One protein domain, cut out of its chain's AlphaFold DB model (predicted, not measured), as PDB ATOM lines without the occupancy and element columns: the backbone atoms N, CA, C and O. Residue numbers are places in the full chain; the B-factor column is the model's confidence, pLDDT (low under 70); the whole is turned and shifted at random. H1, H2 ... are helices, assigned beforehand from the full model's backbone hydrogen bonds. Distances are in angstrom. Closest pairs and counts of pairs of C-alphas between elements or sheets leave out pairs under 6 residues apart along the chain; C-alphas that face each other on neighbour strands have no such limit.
ATOM      1  N   ILE A 157     116.140 126.903 173.045       65.56
ATOM      2  CA  ILE A 157     115.149 127.990 173.075       65.56
ATOM      3  C   ILE A 157     115.450 129.022 171.979       65.56
ATOM      4  O   ILE A 157     114.578 129.327 171.171       65.56
ATOM      5  N   GLU A 158     116.692 129.497 171.874       67.19
ATOM      6  CA  GLU A 158     117.107 130.452 170.832       67.19
ATOM      7  C   GLU A 158     117.024 129.838 169.421       67.19
ATOM      8  O   GLU A 158     116.788 130.537 168.430       67.19
ATOM      9  N   HIS A 159     117.203 128.517 169.299       73.38
ATOM     10  CA  HIS A 159     116.957 127.809 168.043       73.38
ATOM     11  C   HIS A 159     115.476 127.877 167.643       73.38
ATOM     12  O   HIS A 159     115.171 128.198 166.489       73.38
ATOM     13  N   LEU A 160     114.571 127.604 168.589       68.69
ATOM     14  CA  LEU A 160     113.121 127.664 168.386       68.69
ATOM     15  C   LEU A 160     112.657 129.091 168.068       68.69
ATOM     16  O   LEU A 160     111.936 129.292 167.095       68.69
ATOM     17  N   GLU A 161     113.167 130.103 168.768       71.12
ATOM     18  CA  GLU A 161     112.914 131.512 168.436       71.12
ATOM     19  C   GLU A 161     113.400 131.865 167.023       71.12
ATOM     20  O   GLU A 161     112.750 132.603 166.281       71.12
ATOM     21  N   GLY A 162     114.537 131.310 166.597       72.12
ATOM     22  CA  GLY A 162     115.031 131.461 165.232       72.12
ATOM     23  C   GLY A 162     114.117 130.833 164.172       72.12
ATOM     24  O   GLY A 162     114.088 131.321 163.037       72.12
ATOM     25  N   LEU A 163     113.391 129.762 164.510       74.31
ATOM     26  CA  LEU A 163     112.369 129.148 163.656       74.31
ATOM     27  C   LEU A 163     111.114 130.024 163.580       74.31
ATOM     28  O   LEU A 163     110.705 130.340 162.466       74.31
ATOM     29  N   ILE A 164     110.604 130.508 164.718       75.00
ATOM     30  CA  ILE A 164     109.453 131.434 164.790       75.00
ATOM     31  C   ILE A 164     109.708 132.661 163.928       75.00
ATOM     32  O   ILE A 164     108.966 132.950 162.999       75.00
ATOM     33  N   ASN A 165     110.853 133.308 164.127       73.25
ATOM     34  CA  ASN A 165     111.216 134.483 163.350       73.25
ATOM     35  C   ASN A 165     111.318 134.186 161.837       73.25
ATOM     36  O   ASN A 165     111.223 135.085 161.005       73.25
ATOM     37  N   ARG A 166     111.660 132.959 161.421       76.25
ATOM     38  CA  ARG A 166     111.672 132.591 159.988       76.25
ATOM     39  C   ARG A 166     110.258 132.402 159.452       76.25
ATOM     40  O   ARG A 166     110.023 132.813 158.320       76.25
ATOM     41  N   TYR A 167     109.386 131.814 160.259       77.25
ATOM     42  CA  TYR A 167     107.971 131.651 159.974       77.25
ATOM     43  C   TYR A 167     107.272 133.010 159.831       77.25
ATOM     44  O   TYR A 167     106.784 133.310 158.752       77.25
ATOM     45  N   GLU A 168     107.388 133.904 160.818       72.38
ATOM     46  CA  GLU A 168     106.784 135.251 160.786       72.38
ATOM     47  C   GLU A 168     107.246 136.113 159.600       72.38
ATOM     48  O   GLU A 168     106.512 136.958 159.104       72.38
ATOM     49  N   ARG A 169     108.473 135.897 159.109       69.88
ATOM     50  CA  ARG A 169     109.010 136.603 157.931       69.88
ATOM     51  C   ARG A 169     108.600 135.972 156.595       69.88
ATOM     52  O   ARG A 169     109.215 136.299 155.578       69.88
ATOM     53  N   GLY A 170     107.682 135.008 156.592       70.50
ATOM     54  CA  GLY A 170     107.228 134.307 155.389       70.50
ATOM     55  C   GLY A 170     108.330 133.518 154.675       70.50
ATOM     56  O   GLY A 170     108.243 133.269 153.476       70.50
ATOM     57  N   LYS A 171     109.417 133.149 155.376       71.94
ATOM     58  CA  LYS A 171     110.477 132.288 154.804       71.94
ATOM     59  C   LYS A 171     110.131 130.805 154.887       71.94
ATOM     60  O   LYS A 171     110.842 129.987 154.311       71.94
ATOM     61  N   ILE A 172     109.111 130.476 155.668       79.88
ATOM     62  CA  ILE A 172     108.499 129.159 155.767       79.88
ATOM     63  C   ILE A 172     107.093 129.328 155.196       79.88
ATOM     64  O   ILE A 172     106.466 130.361 155.417       79.88
ATOM     65  N   GLN A 173     106.643 128.357 154.411       77.94
ATOM     66  CA  GLN A 173     105.306 128.380 153.836       77.94
ATOM     67  C   GLN A 173     104.259 128.245 154.946       77.94
ATOM     68  O   GLN A 173     104.385 127.355 155.783       77.94
ATOM     69  N   HIS A 174     103.243 129.107 154.919       81.75
ATOM     70  CA  HIS A 174     102.099 129.024 155.824       81.75
ATOM     71  C   HIS A 174     101.136 127.920 155.375       81.75
ATOM     72  O   HIS A 174     100.762 127.848 154.201       81.75
ATOM     73  N   ILE A 175     100.763 127.051 156.309       89.56
ATOM     74  CA  ILE A 175      99.781 125.979 156.166       89.56
ATOM     75  C   ILE A 175      98.920 125.987 157.438       89.56
ATOM     76  O   ILE A 175      99.255 125.320 158.413       89.56
ATOM     77  N   ASP A 176      97.794 126.706 157.414       83.06
ATOM     78  CA  ASP A 176      96.996 127.055 158.605       83.06
ATOM     79  C   ASP A 176      96.736 125.885 159.569       83.06
ATOM     80  O   ASP A 176      96.972 125.990 160.772       83.06
ATOM     81  N   TRP A 177      96.292 124.734 159.052       87.88
ATOM     82  CA  TRP A 177      95.963 123.575 159.891       87.88
ATOM     83  C   TRP A 177      97.195 122.955 160.574       87.88
ATOM     84  O   TRP A 177      97.099 122.471 161.704       87.88
ATOM     85  N   LEU A 178      98.356 122.971 159.913       87.75
ATOM     86  CA  LEU A 178      99.619 122.458 160.450       87.75
ATOM     87  C   LEU A 178     100.269 123.483 161.380       87.75
ATOM     88  O   LEU A 178     100.831 123.119 162.416       87.75
ATOM     89  N   ASP A 179     100.166 124.760 161.029       88.00
ATOM     90  CA  ASP A 179     100.713 125.874 161.787       88.00
ATOM     91  C   ASP A 179     100.020 125.997 163.140       88.00
ATOM     92  O   ASP A 179     100.706 126.097 164.153       88.00
ATOM     93  N   CYS A 180      98.691 125.857 163.214       82.31
ATOM     94  CA  CYS A 180      97.978 125.839 164.496       82.31
ATOM     95  C   CYS A 180      98.513 124.754 165.451       82.31
ATOM     96  O   CYS A 180      98.725 125.012 166.641       82.31
ATOM     97  N   LEU A 181      98.772 123.546 164.939       83.06
ATOM     98  CA  LEU A 181      99.318 122.440 165.734       83.06
ATOM     99  C   LEU A 181     100.779 122.691 166.126       83.06
ATOM    100  O   LEU A 181     101.175 122.444 167.270       83.06
ATOM    101  N   THR A 182     101.571 123.210 165.190       84.88
ATOM    102  CA  THR A 182     103.006 123.445 165.365       84.88
ATOM    103  C   THR A 182     103.259 124.609 166.318       84.88
ATOM    104  O   THR A 182     104.063 124.459 167.233       84.88
ATOM    105  N   CYS A 183     102.536 125.724 166.188       79.94
ATOM    106  CA  CYS A 183     102.596 126.870 167.098       79.94
ATOM    107  C   CYS A 183     102.226 126.460 168.528       79.94
ATOM    108  O   CYS A 183     102.983 126.740 169.455       79.94
ATOM    109  N   SER A 184     101.142 125.696 168.713       81.19
ATOM    110  CA  SER A 184     100.748 125.203 170.042       81.19
ATOM    111  C   SER A 184     101.808 124.279 170.665       81.19
ATOM    112  O   SER A 184     102.131 124.387 171.852       81.19
ATOM    113  N   ALA A 185     102.389 123.366 169.879       83.88
ATOM    114  CA  ALA A 185     103.461 122.484 170.345       83.88
ATOM    115  C   ALA A 185     104.747 123.259 170.675       83.88
ATOM    116  O   ALA A 185     105.425 122.957 171.661       83.88
ATOM    117  N   LEU A 186     105.058 124.277 169.877       82.50
ATOM    118  CA  LEU A 186     106.215 125.143 170.034       82.50
ATOM    119  C   LEU A 186     106.118 125.989 171.305       82.50
ATOM    120  O   LEU A 186     107.056 125.992 172.096       82.50
ATOM    121  N   GLU A 187     104.967 126.610 171.563       78.50
ATOM    122  CA  GLU A 187     104.694 127.336 172.807       78.50
ATOM    123  C   GLU A 187     104.840 126.428 174.033       78.50
ATOM    124  O   GLU A 187     105.491 126.795 175.015       78.50
ATOM    125  N   LYS A 188     104.310 125.197 173.974       81.81
ATOM    126  CA  LYS A 188     104.474 124.200 175.047       81.81
ATOM    127  C   LYS A 188     105.940 123.817 175.247       81.81
ATOM    128  O   LYS A 188     106.386 123.702 176.391       81.81
ATOM    129  N   ALA A 189     106.699 123.632 174.166       79.50
ATOM    130  CA  ALA A 189     108.124 123.315 174.223       79.50
ATOM    131  C   ALA A 189     108.946 124.476 174.806       79.50
ATOM    132  O   ALA A 189     109.821 124.241 175.643       79.50
ATOM    133  N   MET A 190     108.630 125.716 174.422       72.00
ATOM    134  CA  MET A 190     109.249 126.924 174.966       72.00
ATOM    135  C   MET A 190     108.917 127.094 176.446       72.00
ATOM    136  O   MET A 190     109.834 127.257 177.240       72.00
ATOM    137  N   LYS A 191     107.648 126.949 176.851       69.25
ATOM    138  CA  LYS A 191     107.212 127.073 178.255       69.25
ATOM    139  C   LYS A 191     107.816 125.999 179.161       69.25
ATOM    140  O   LYS A 191     108.248 126.295 180.273       69.25
ATOM    141  N   LYS A 192     107.902 124.749 178.686       72.75
ATOM    142  CA  LYS A 192     108.540 123.642 179.425       72.75
ATOM    143  C   LYS A 192     110.026 123.907 179.683       72.75
ATOM    144  O   LYS A 192     110.554 123.461 180.700       72.75
ATOM    145  N   LYS A 193     110.697 124.599 178.760       63.59
ATOM    146  CA  LYS A 193     112.121 124.926 178.870       63.59
ATOM    147  C   LYS A 193     112.357 126.237 179.617       63.59
ATOM    148  O   LYS A 193     113.206 126.243 180.499       63.59
ATOM    149  N   SER A 194     111.565 127.286 179.388       55.78
ATOM    150  CA  SER A 194     111.666 128.543 180.143       55.78
ATOM    151  C   SER A 194     111.353 128.350 181.629       55.78
ATOM    152  O   SER A 194     112.037 128.916 182.468       55.78
ATOM    153  N   GLY A 195     110.431 127.448 181.991       51.97
ATOM    154  CA  GLY A 195     110.149 127.119 183.395       51.97
ATOM    155  C   GLY A 195     111.327 126.505 184.173       51.97
ATOM    156  O   GLY A 195     111.302 126.499 185.398       51.97
ATOM    157  N   ARG A 196     112.363 125.993 183.489       50.25
ATOM    158  CA  ARG A 196     113.602 125.476 184.111       50.25
ATOM    159  C   ARG A 196     114.752 126.481 184.097       50.25
ATOM    160  O   ARG A 196     115.706 126.323 184.849       50.25
ATOM    161  N   THR A 197     114.662 127.494 183.249       45.19
ATOM    162  CA  THR A 197     115.671 128.535 183.071       45.19
ATOM    163  C   THR A 197     114.983 129.870 183.264       45.19
ATOM    164  O   THR A 197     114.461 130.427 182.303       45.19
TER     165      THR A 197
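AT A GLANCE: This is residues 157 to 197 of the 260 residues of the protein "C2 PI3K-type domain-containing protein" of Panicum hallii var. hallii (UniProt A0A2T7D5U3). A flat helical hairpin: the long helix H2 and the shorter H1 run opposite ways, drawn together where residues 157 to 160 meet residues 186 to 194 and spread open toward the link. The printed part has 41 residues, with H1 then H2 along the chain and no named strand, an all-helix class. It is only just loose, close to compact, with a radius of gyration of the C-alphas of 10.9 A and spans of 31 by 19 by 9 A.

HOW THE PARTS SIT: H2, residues 176 to 194, touches H1, residues 157 to 168, with residues 186 to 194 alone, and H1 touches it with residues 157 to 160 alone. Their closest C-alphas, of Ile 157 and Met 190, are 6.3 A apart. This hairpin has a shallow tilt of 25 degrees, opposite ways. Every O i to N i+4 pair is within hydrogen-bond range in H1, and 14 of 15 in H2.

IN THESE COORDINATES: H2 measures 26.1 A, from C-alpha 176 at (96.996, 127.055, 158.605) to C-alpha 194. H1 measures 16.5 A, beginning at C-alpha 157 (115.149, 127.990, 173.075).

THE WHOLE: The C-alphas farthest apart, of Gln 173 and Arg 196, are 31.5 A apart. The link is short, and residues 173 to 178, of which 176 to 178 belong to H2, stand free. The printed part has no cut. Its mean pLDDT is 74.5, with residues 193 to 197 among those under 70.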